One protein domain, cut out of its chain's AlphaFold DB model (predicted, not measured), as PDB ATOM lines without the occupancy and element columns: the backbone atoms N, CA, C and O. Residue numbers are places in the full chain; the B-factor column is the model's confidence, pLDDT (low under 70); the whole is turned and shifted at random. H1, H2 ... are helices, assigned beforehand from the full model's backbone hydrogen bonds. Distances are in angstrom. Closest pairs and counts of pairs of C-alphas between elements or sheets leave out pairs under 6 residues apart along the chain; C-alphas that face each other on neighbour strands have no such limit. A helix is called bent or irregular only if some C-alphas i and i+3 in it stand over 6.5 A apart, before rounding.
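This is residues 149 to 231 of the 410 residues of the protein "Hypothetical protein" of Dictyocha speculum (UniProt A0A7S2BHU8). A small body of short helices and loops, with one long helix, H5, reaching out of it as an arm; residues 216 to 231, of which 216 to 227 belong to H5, stick out. The body, 67 residues without the part that sticks out, holds H1, H2, H3 and H4 with one long loop, residues 161 to 176, between H2 and H3, and H3 lies at the side away from the arm. The printed part has 83 residues with five named helices, H1 to H5 in chain order, and no named strand; the class is all helix. The whole is loose, with a radius of gyration of the C-alphas of 16.3 A and spans of 58 by 28 by 17 A, the arm making much of the length.

Find C-alpha 210 at (-10.664, 25.721, 43.677); from there H5, residues 210 to 227, runs 25.5 A to C-alpha 227 at (-29.803, 22.251, 27.134). H3 is residues 177 to 189, 19.0 A long. H1 is residues 149 to 155, starting at (-6.683, 30.487, 35.264), H2 residues 157 to 160 and H4 residues 194 to 199. H4 is irregular: C-alphas 195 and 198 are 7.8 A apart.

Start at H5: H1 is close but not clearly touching, closest C-alphas Phe 150 and Val 212, 6.3 A, at a shallow tilt of 30 degrees, opposite ways. H4 is close to H5 but not clearly touching, closest C-alphas Leu 199 and Glu 211, 5.8 A. H2 and H3 are close but not clearly touching, closest C-alphas Leu 160 and Arg 187, 6.5 A. H3 and H5 are apart. In H1, H3 and H5 every O i to N i+4 pair is within hydrogen-bond range; H4 has 0 of 2 such pairs but 2 of 3 O i to N i+3 pairs, and H2 is too short for an i+4 pair.

The C-alphas farthest apart are Ala 166 and Ser 230, 58.1 A. The printed part has no cut; the link from H2 to H3 is long, and no printed residue is under 70 in pLDDT.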
ATOM      1  N   TYR A 149      -6.816  30.447  33.802       95.50
ATOM      2  CA  TYR A 149      -6.683  30.487  35.264       95.50
ATOM      3  C   TYR A 149      -5.924  29.274  35.792       95.50
ATOM      4  O   TYR A 149      -4.954  29.432  36.534       95.50
ATOM      5  N   PHE A 150      -6.291  28.074  35.342       96.94
ATOM      6  CA  PHE A 150      -5.623  26.845  35.748       96.94
ATOM      7  C   PHE A 150      -4.136  26.852  35.386       96.94
ATOM      8  O   PHE A 150      -3.301  26.551  36.232       96.94
ATOM      9  N   ILE A 151      -3.773  27.253  34.163       96.81
ATOM     10  CA  ILE A 151      -2.373  27.321  33.723       96.81
ATOM     11  C   ILE A 151      -1.587  28.344  34.551       96.81
ATOM     12  O   ILE A 151      -0.453  28.066  34.950       96.81
ATOM     13  N   LEU A 152      -2.157  29.524  34.818       94.94
ATOM     14  CA  LEU A 152      -1.501  30.560  35.622       94.94
ATOM     15  C   LEU A 152      -1.224  30.075  37.049       94.94
ATOM     16  O   LEU A 152      -0.097  30.219  37.533       94.94
ATOM     17  N   LEU A 153      -2.221  29.454  37.681       95.62
ATOM     18  CA  LEU A 153      -2.110  28.923  39.034       95.62
ATOM     19  C   LEU A 153      -1.166  27.710  39.085       95.62
ATOM     20  O   LEU A 153      -0.251  27.672  39.905       95.62
ATOM     21  N   TYR A 154      -1.286  26.773  38.140       96.56
ATOM     22  CA  TYR A 154      -0.455  25.566  38.075       96.56
ATOM     23  C   TYR A 154       1.030  25.897  37.897       96.56
ATOM     24  O   TYR A 154       1.889  25.345  38.589       96.56
ATOM     25  N   ARG A 155       1.363  26.857  37.020       95.94
ATOM     26  CA  ARG A 155       2.755  27.300  36.808       95.94
ATOM     27  C   ARG A 155       3.393  27.900  38.058       95.94
ATOM     28  O   ARG A 155       4.617  27.932  38.155       95.94
ATOM     29  N   ARG A 156       2.580  28.398  38.989       95.00
ATOM     30  CA  ARG A 156       3.011  29.026  40.242       95.00
ATOM     31  C   ARG A 156       2.611  28.200  41.462       95.00
ATOM     32  O   ARG A 156       2.715  28.690  42.579       95.00
ATOM     33  N   ARG A 157       2.250  26.925  41.279       94.88
ATOM     34  CA  ARG A 157       1.755  26.053  42.356       94.88
ATOM     35  C   ARG A 157       2.713  25.914  43.537       94.88
ATOM     36  O   ARG A 157       2.256  25.729  44.646       94.88
ATOM     37  N   HIS A 158       4.025  26.007  43.315       93.00
ATOM     38  CA  HIS A 158       5.023  25.927  44.391       93.00
ATOM     39  C   HIS A 158       5.098  27.214  45.222       93.00
ATOM     40  O   HIS A 158       5.514  27.183  46.373       93.00
ATOM     41  N   GLU A 159       4.692  28.342  44.636       93.44
ATOM     42  CA  GLU A 159       4.546  29.621  45.336       93.44
ATOM     43  C   GLU A 159       3.188  29.691  46.060       93.44
ATOM     44  O   GLU A 159       3.060  30.393  47.059       93.44
ATOM     45  N   LEU A 160       2.186  28.952  45.565       93.31
ATOM     46  CA  LEU A 160       0.858  28.831  46.167       93.31
ATOM     47  C   LEU A 160       0.833  27.779  47.287       93.31
ATOM     48  O   LEU A 160       0.365  28.084  48.367       93.31
ATOM     49  N   ASP A 161       1.393  26.589  47.117       94.81
ATOM     50  CA  ASP A 161       1.476  25.529  48.139       94.81
ATOM     51  C   ASP A 161       2.953  25.314  48.529       94.81
ATOM     52  O   ASP A 161       3.590  24.366  48.045       94.81
ATOM     53  N   PRO A 162       3.548  26.246  49.309       92.88
ATOM     54  CA  PRO A 162       4.954  26.185  49.676       92.88
ATOM     55  C   PRO A 162       5.222  25.058  50.679       92.88
ATOM     56  O   PRO A 162       4.422  24.788  51.573       92.88
ATOM     57  N   VAL A 163       6.397  24.436  50.557       92.38
ATOM     58  CA  VAL A 163       6.923  23.512  51.569       92.38
ATOM     59  C   VAL A 163       7.558  24.336  52.685       92.38
ATOM     60  O   VAL A 163       8.393  25.207  52.427       92.38
ATOM     61  N   LEU A 164       7.151  24.079  53.923       89.62
ATOM     62  CA  LEU A 164       7.605  24.814  55.097       89.62
ATOM     63  C   LEU A 164       9.019  24.376  55.476       89.62
ATOM     64  O   LEU A 164       9.304  23.188  55.572       89.62
ATOM     65  N   VAL A 165       9.912  25.329  55.753       87.38
ATOM     66  CA  VAL A 165      11.297  25.009  56.153       87.38
ATOM     67  C   VAL A 165      11.343  24.320  57.522       87.38
ATOM     68  O   VAL A 165      12.197  23.468  57.746       87.38
ATOM     69  N   ALA A 166      10.413  24.669  58.418       86.88
ATOM     70  CA  ALA A 166      10.361  24.149  59.783       86.88
ATOM     71  C   ALA A 166       9.981  22.661  59.842       86.88
ATOM     72  O   ALA A 166      10.644  21.890  60.527       86.88
ATOM     73  N   THR A 167       8.942  22.258  59.111       86.50
ATOM     74  CA  THR A 167       8.415  20.883  59.128       86.50
ATOM     75  C   THR A 167       8.884  20.046  57.940       86.50
ATOM     76  O   THR A 167       8.762  18.831  57.976       86.50
ATOM     77  N   ARG A 168       9.451  20.674  56.895       88.06
ATOM     78  CA  ARG A 168       9.762  20.067  55.582       88.06
ATOM     79  C   ARG A 168       8.553  19.461  54.863       88.06
ATOM     80  O   ARG A 168       8.726  18.808  53.837       88.06
ATOM     81  N   ASP A 169       7.354  19.779  55.335       90.56
ATOM     82  CA  ASP A 169       6.085  19.321  54.793       90.56
ATOM     83  C   ASP A 169       5.246  20.500  54.290       90.56
ATOM     84  O   ASP A 169       5.571  21.679  54.475       90.56
ATOM     85  N   LYS A 170       4.163  20.181  53.585       90.94
ATOM     86  CA  LYS A 170       3.205  21.180  53.112       90.94
ATOM     87  C   LYS A 170       2.217  21.535  54.216       90.94
ATOM     88  O   LYS A 170       1.810  20.676  54.992       90.94
ATOM     89  N   ALA A 171       1.778  22.789  54.238       89.56
ATOM     90  CA  ALA A 171       0.800  23.253  55.212       89.56
ATOM     91  C   ALA A 171      -0.577  22.609  54.974       89.56
ATOM     92  O   ALA A 171      -1.099  22.680  53.858       89.56
ATOM     93  N   ARG A 172      -1.163  21.994  56.006       91.88
ATOM     94  CA  ARG A 172      -2.478  21.336  55.950       91.88
ATOM     95  C   ARG A 172      -3.305  21.706  57.173       91.88
ATOM     96  O   ARG A 172      -2.839  21.510  58.296       91.88
ATOM     97  N   MET A 173      -4.525  22.197  56.954       87.06
ATOM     98  CA  MET A 173      -5.380  22.705  58.032       87.06
ATOM     99  C   MET A 173      -5.767  21.605  59.018       87.06
ATOM    100  O   MET A 173      -5.664  21.791  60.227       87.06
ATOM    101  N   LYS A 174      -6.060  20.402  58.504       85.62
ATOM    102  CA  LYS A 174      -6.387  19.207  59.304       85.62
ATOM    103  C   LYS A 174      -5.239  18.710  60.196       85.62
ATOM    104  O   LYS A 174      -5.497  17.939  61.114       85.62
ATOM    105  N   LEU A 175      -3.991  19.103  59.916       88.12
ATOM    106  CA  LEU A 175      -2.816  18.658  60.672       88.12
ATOM    107  C   LEU A 175      -2.353  19.719  61.675       88.12
ATOM    108  O   LEU A 175      -2.229  19.431  62.861       88.12
ATOM    109  N   ASN A 176      -2.093  20.943  61.202       87.62
ATOM    110  CA  ASN A 176      -1.637  22.042  62.048       87.62
ATOM    111  C   ASN A 176      -2.087  23.409  61.486       87.62
ATOM    112  O   ASN A 176      -1.495  23.906  60.521       87.62
ATOM    113  N   PRO A 177      -3.074  24.076  62.113       87.94
ATOM    114  CA  PRO A 177      -3.563  25.385  61.668       87.94
ATOM    115  C   PRO A 177      -2.490  26.489  61.676       87.94
ATOM    116  O   PRO A 177      -2.529  27.426  60.874       87.94
ATOM    117  N   SER A 178      -1.487  26.380  62.558       87.94
ATOM    118  CA  SER A 178      -0.402  27.370  62.660       87.94
ATOM    119  C   SER A 178       0.470  27.402  61.401       87.94
ATOM    120  O   SER A 178       0.891  28.471  60.953       87.94
ATOM    121  N   ASP A 179       0.690  26.231  60.804       89.69
ATOM    122  CA  ASP A 179       1.492  26.051  59.594       89.69
ATOM    123  C   ASP A 179       0.795  26.652  58.367       89.69
ATOM    124  O   ASP A 179       1.428  27.308  57.533       89.69
ATOM    125  N   VAL A 180      -0.533  26.504  58.290       90.06
ATOM    126  CA  VAL A 180      -1.371  27.130  57.255       90.06
ATOM    127  C   VAL A 180      -1.314  28.647  57.356       90.06
ATOM    128  O   VAL A 180      -1.076  29.319  56.350       90.06
ATOM    129  N   LYS A 181      -1.432  29.195  58.569       90.50
ATOM    130  CA  LYS A 181      -1.322  30.638  58.796       90.50
ATOM    131  C   LYS A 181       0.027  31.191  58.331       90.50
ATOM    132  O   LYS A 181       0.063  32.219  57.659       90.50
ATOM    133  N   TYR A 182       1.128  30.496  58.619       90.31
ATOM    134  CA  TYR A 182       2.452  30.896  58.134       90.31
ATOM    135  C   TYR A 182       2.564  30.822  56.600       90.31
ATOM    136  O   TYR A 182       3.066  31.756  55.973       90.31
ATOM    137  N   ALA A 183       2.051  29.757  55.975       92.25
ATOM    138  CA  ALA A 183       2.038  29.625  54.515       92.25
ATOM    139  C   ALA A 183       1.231  30.745  53.830       92.25
ATOM    140  O   ALA A 183       1.644  31.256  52.788       92.25
ATOM    141  N   ILE A 184       0.112  31.168  54.425       92.12
ATOM    142  CA  ILE A 184      -0.699  32.295  53.940       92.12
ATOM    143  C   ILE A 184       0.081  33.612  54.017       92.12
ATOM    144  O   ILE A 184       0.079  34.385  53.057       92.12
ATOM    145  N   GLU A 185       0.793  33.874  55.114       91.50
ATOM    146  CA  GLU A 185       1.626  35.079  55.229       91.50
ATOM    147  C   GLU A 185       2.766  35.086  54.194       91.50
ATOM    148  O   GLU A 185       3.032  36.117  53.565       91.50
ATOM    149  N   LEU A 186       3.364  33.922  53.906       92.12
ATOM    150  CA  LEU A 186       4.357  33.787  52.836       92.12
ATOM    151  C   LEU A 186       3.768  34.127  51.455       92.12
ATOM    152  O   LEU A 186       4.419  34.808  50.658       92.12
ATOM    153  N   ARG A 187       2.521  33.715  51.176       93.25
ATOM    154  CA  ARG A 187       1.824  34.083  49.931       93.25
ATOM    155  C   ARG A 187       1.593  35.580  49.816       93.25
ATOM    156  O   ARG A 187       1.858  36.154  48.761       93.25
ATOM    157  N   LYS A 188       1.095  36.215  50.880       90.81
ATOM    158  CA  LYS A 188       0.788  37.656  50.892       90.81
ATOM    159  C   LYS A 188       2.033  38.502  50.627       90.81
ATOM    160  O   LYS A 188       1.941  39.532  49.960       90.81
ATOM    161  N   GLY A 189       3.199  38.049  51.094       90.00
ATOM    162  CA  GLY A 189       4.485  38.701  50.832       90.00
ATOM    163  C   GLY A 189       4.998  38.549  49.394       90.00
ATOM    164  O   GLY A 189       5.843  39.331  48.947       90.00
ATOM    165  N   ASN A 190       4.498  37.576  48.628       92.31
ATOM    166  CA  ASN A 190       5.015  37.290  47.297       92.31
ATOM    167  C   ASN A 190       4.375  38.186  46.220       92.31
ATOM    168  O   ASN A 190       3.272  37.956  45.715       92.31
ATOM    169  N   ARG A 191       5.140  39.195  45.785       89.62
ATOM    170  CA  ARG A 191       4.705  40.181  44.781       89.62
ATOM    171  C   ARG A 191       4.360  39.552  43.418       89.62
ATOM    172  O   ARG A 191       3.612  40.172  42.665       89.62
ATOM    173  N   ARG A 192       4.882  38.360  43.082       89.75
ATOM    174  CA  ARG A 192       4.656  37.697  41.779       89.75
ATOM    175  C   ARG A 192       3.250  37.122  41.636       89.75
ATOM    176  O   ARG A 192       2.728  37.103  40.523       89.75
ATOM    177  N   ILE A 193       2.666  36.665  42.742       92.00
ATOM    178  CA  ILE A 193       1.332  36.047  42.785       92.00
ATOM    179  C   ILE A 193       0.233  37.040  43.190       92.00
ATOM    180  O   ILE A 193      -0.931  36.860  42.839       92.00
ATOM    181  N   ALA A 194       0.621  38.160  43.813       90.44
ATOM    182  CA  ALA A 194      -0.270  39.242  44.229       90.44
ATOM    183  C   ALA A 194      -1.341  39.668  43.195       90.44
ATOM    184  O   ALA A 194      -2.501  39.810  43.594       90.44
ATOM    185  N   PRO A 195      -1.040  39.862  41.891       89.75
ATOM    186  CA  PRO A 195      -2.056  40.324  40.942       89.75
ATOM    187  C   PRO A 195      -3.152  39.308  40.594       89.75
ATOM    188  O   PRO A 195      -4.152  39.699  40.010       89.75
ATOM    189  N   PHE A 196      -3.014  38.034  40.957       90.69
ATOM    190  CA  PHE A 196      -4.087  37.041  40.818       90.69
ATOM    191  C   PHE A 196      -4.511  36.453  42.165       90.69
ATOM    192  O   PHE A 196      -5.120  35.389  42.218       90.69
ATOM    193  N   SER A 197      -4.236  37.188  43.247       90.69
ATOM    194  CA  SER A 197      -4.649  36.850  44.613       90.69
ATOM    195  C   SER A 197      -6.145  36.596  44.740       90.69
ATOM    196  O   SER A 197      -6.531  35.694  45.466       90.69
ATOM    197  N   PHE A 198      -6.997  37.290  43.984       89.94
ATOM    198  CA  PHE A 198      -8.442  37.044  44.048       89.94
ATOM    199  C   PHE A 198      -8.847  35.608  43.661       89.94
ATOM    200  O   PHE A 198      -9.900  35.170  44.096       89.94
ATOM    201  N   LEU A 199      -8.030  34.887  42.876       92.81
ATOM    202  CA  LEU A 199      -8.320  33.508  42.463       92.81
ATOM    203  C   LEU A 199      -7.970  32.469  43.539       92.81
ATOM    204  O   LEU A 199      -8.388  31.325  43.418       92.81
ATOM    205  N   TYR A 200      -7.138  32.805  44.529       93.25
ATOM    206  CA  TYR A 200      -6.623  31.810  45.480       93.25
ATOM    207  C   TYR A 200      -6.621  32.254  46.947       93.25
ATOM    208  O   TYR A 200      -6.476  31.416  47.824       93.25
ATOM    209  N   ASP A 201      -6.727  33.552  47.242       91.94
ATOM    210  CA  ASP A 201      -6.524  34.100  48.593       91.94
ATOM    211  C   ASP A 201      -7.618  33.688  49.582       91.94
ATOM    212  O   ASP A 201      -7.357  33.637  50.778       91.94
ATOM    213  N   ALA A 202      -8.818  33.377  49.083       91.44
ATOM    214  CA  ALA A 202      -9.917  32.856  49.891       91.44
ATOM    215  C   ALA A 202      -9.726  31.378  50.279       91.44
ATOM    216  O   ALA A 202     -10.400  30.907  51.190       91.44
ATOM    217  N   TYR A 203      -8.820  30.661  49.604       94.81
ATOM    218  CA  TYR A 203      -8.686  29.211  49.710       94.81
ATOM    219  C   TYR A 203      -7.409  28.785  50.429       94.81
ATOM    220  O   TYR A 203      -6.363  29.451  50.392       94.81
ATOM    221  N   GLU A 204      -7.478  27.621  51.064       93.69
ATOM    222  CA  GLU A 204      -6.324  26.998  51.689       93.69
ATOM    223  C   GLU A 204      -5.196  26.700  50.681       93.69
ATOM    224  O   GLU A 204      -5.434  26.523  49.482       93.69
ATOM    225  N   PRO A 205      -3.934  26.580  51.152       93.75
ATOM    226  CA  PRO A 205      -2.806  26.116  50.336       93.75
ATOM    227  C   PRO A 205      -3.064  24.938  49.415       93.75
ATOM    228  O   PRO A 205      -2.603  24.931  48.275       93.75
ATOM    229  N   GLU A 206      -3.775  23.941  49.919       93.62
ATOM    230  CA  GLU A 206      -4.042  22.704  49.207       93.62
ATOM    231  C   GLU A 206      -4.998  22.906  48.023       93.62
ATOM    232  O   GLU A 206      -4.834  22.279  46.971       93.62
ATOM    233  N   PHE A 207      -5.930  23.851  48.156       95.50
ATOM    234  CA  PHE A 207      -7.030  24.100  47.229       95.50
ATOM    235  C   PHE A 207      -6.803  25.328  46.342       95.50
ATOM    236  O   PHE A 207      -7.741  25.984  45.902       95.50
ATOM    237  N   TRP A 208      -5.550  25.609  45.978       95.06
ATOM    238  CA  TRP A 208      -5.192  26.719  45.081       95.06
ATOM    239  C   TRP A 208      -5.923  26.705  43.722       95.06
ATOM    240  O   TRP A 208      -5.961  27.727  43.044       95.06
ATOM    241  N   TRP A 209      -6.459  25.558  43.294       95.62
ATOM    242  CA  TRP A 209      -7.194  25.358  42.037       95.62
ATOM    243  C   TRP A 209      -8.715  25.526  42.176       95.62
ATOM    244  O   TRP A 209      -9.421  25.429  41.170       95.62
ATOM    245  N   TRP A 210      -9.230  25.763  43.386       96.12
ATOM    246  CA  TRP A 210     -10.664  25.721  43.677       96.12
ATOM    247  C   TRP A 210     -11.493  26.690  42.838       96.12
ATOM    248  O   TRP A 210     -12.561  26.335  42.350       96.12
ATOM    249  N   GLU A 211     -10.976  27.882  42.558       94.62
ATOM    250  CA  GLU A 211     -11.679  28.867  41.731       94.62
ATOM    251  C   GLU A 211     -11.995  28.357  40.314       94.62
ATOM    252  O   GLU A 211     -13.029  28.677  39.725       94.62
ATOM    253  N   VAL A 212     -11.126  27.505  39.759       95.56
ATOM    254  CA  VAL A 212     -11.357  26.866  38.455       95.56
ATOM    255  C   VAL A 212     -12.517  25.876  38.550       95.56
ATOM    256  O   VAL A 212     -13.344  25.804  37.642       95.56
ATOM    257  N   PHE A 213     -12.608  25.146  39.663       95.19
ATOM    258  CA  PHE A 213     -13.728  24.258  39.953       95.19
ATOM    259  C   PHE A 213     -15.038  25.038  40.141       95.19
ATOM    260  O   PHE A 213     -16.051  24.659  39.555       95.19
ATOM    261  N   VAL A 214     -15.015  26.179  40.839       93.19
ATOM    262  CA  VAL A 214     -16.173  27.088  40.950       93.19
ATOM    263  C   VAL A 214     -16.657  27.530  39.564       93.19
ATOM    264  O   VAL A 214     -17.851  27.445  39.264       93.19
ATOM    265  N   CYS A 215     -15.738  27.931  38.678       93.38
ATOM    266  CA  CYS A 215     -16.065  28.280  37.293       93.38
ATOM    267  C   CYS A 215     -16.676  27.096  36.523       93.38
ATOM    268  O   CYS A 215     -17.684  27.267  35.831       93.38
ATOM    269  N   ALA A 216     -16.099  25.899  36.658       93.19
ATOM    270  CA  ALA A 216     -16.589  24.689  36.003       93.19
ATOM    271  C   ALA A 216     -18.002  24.312  36.475       93.19
ATOM    272  O   ALA A 216     -18.862  24.038  35.644       93.19
ATOM    273  N   ASN A 217     -18.279  24.379  37.778       92.75
ATOM    274  CA  ASN A 217     -19.609  24.111  38.327       92.75
ATOM    275  C   ASN A 217     -20.644  25.130  37.866       92.75
ATOM    276  O   ASN A 217     -21.762  24.759  37.507       92.75
ATOM    277  N   ARG A 218     -20.271  26.416  37.843       91.56
ATOM    278  CA  ARG A 218     -21.145  27.483  37.345       91.56
ATOM    279  C   ARG A 218     -21.511  27.244  35.883       91.56
ATOM    280  O   ARG A 218     -22.675  27.383  35.513       91.56
ATOM    281  N   LEU A 219     -20.541  26.837  35.065       91.81
ATOM    282  CA  LEU A 219     -20.771  26.476  33.670       91.81
ATOM    283  C   LEU A 219     -21.619  25.204  33.539       91.81
ATOM    284  O   LEU A 219     -22.536  25.176  32.727       91.81
ATOM    285  N   LEU A 220     -21.352  24.169  34.336       93.25
ATOM    286  CA  LEU A 220     -22.092  22.909  34.300       93.25
ATOM    287  C   LEU A 220     -23.572  23.132  34.632       93.25
ATOM    288  O   LEU A 220     -24.431  22.774  33.837       93.25
ATOM    289  N   LEU A 221     -23.873  23.815  35.738       91.62
ATOM    290  CA  LEU A 221     -25.250  24.124  36.132       91.62
ATOM    291  C   LEU A 221     -25.973  24.981  35.084       91.62
ATOM    292  O   LEU A 221     -27.100  24.671  34.704       91.62
ATOM    293  N   THR A 222     -25.332  26.042  34.586       90.50
ATOM    294  CA  THR A 222     -25.959  26.939  33.599       90.50
ATOM    295  C   THR A 222     -26.150  26.269  32.240       90.50
ATOM    296  O   THR A 222     -27.223  26.382  31.653       90.50
ATOM    297  N   SER A 223     -25.156  25.525  31.752       91.06
ATOM    298  CA  SER A 223     -25.244  24.800  30.480       91.06
ATOM    299  C   SER A 223     -26.270  23.672  30.534       91.06
ATOM    300  O   SER A 223     -27.114  23.591  29.646       91.06
ATOM    301  N   SER A 224     -26.277  22.852  31.592       92.56
ATOM    302  CA  SER A 224     -27.299  21.818  31.787       92.56
ATOM    303  C   SER A 224     -28.701  22.416  31.859       92.56
ATOM    304  O   SER A 224     -29.620  21.869  31.257       92.56
ATOM    305  N   ASN A 225     -28.864  23.565  32.524       91.25
ATOM    306  CA  ASN A 225     -30.142  24.270  32.573       91.25
ATOM    307  C   ASN A 225     -30.617  24.711  31.180       91.25
ATOM    308  O   ASN A 225     -31.798  24.584  30.880       91.25
ATOM    309  N   ILE A 226     -29.710  25.204  30.331       89.81
ATOM    310  CA  ILE A 226     -30.028  25.630  28.961       89.81
ATOM    311  C   ILE A 226     -30.416  24.428  28.095       89.81
ATOM    312  O   ILE A 226     -31.486  24.432  27.498       89.81
ATOM    313  N   TYR A 227     -29.579  23.388  28.036       90.00
ATOM    314  CA  TYR A 227     -29.803  22.251  27.134       90.00
ATOM    315  C   TYR A 227     -31.026  21.410  27.498       90.00
ATOM    316  O   TYR A 227     -31.624  20.785  26.629       90.00
ATOM    317  N   LEU A 228     -31.409  21.386  28.775       90.94
ATOM    318  CA  LEU A 228     -32.587  20.650  29.228       90.94
ATOM    319  C   LEU A 228     -33.860  21.499  29.229       90.94
ATOM    320  O   LEU A 228     -34.917  20.978  29.562       90.94
ATOM    321  N   ALA A 229     -33.800  22.768  28.823       86.38
ATOM    322  CA  ALA A 229     -34.958  23.658  28.843       86.38
ATOM    323  C   ALA A 229     -36.098  23.208  27.903       86.38
ATOM    324  O   ALA A 229     -37.264  23.496  28.173       86.38
ATOM    325  N   SER A 230     -35.781  22.452  26.844       83.50
ATOM    326  CA  SER A 230     -36.772  21.784  25.979       83.50
ATOM    327  C   SER A 230     -37.443  20.574  26.641       83.50
ATOM    328  O   SER A 230     -38.468  20.092  26.174       83.50
ATOM    329  N   SER A 231     -36.877  20.045  27.728       86.44
ATOM    330  CA  SER A 231     -37.391  18.896  28.481       86.44
ATOM    331  C   SER A 231     -37.680  19.306  29.929       86.44
ATOM    332  O   SER A 231     -36.929  18.925  30.834       86.44
TER     333      SER A 231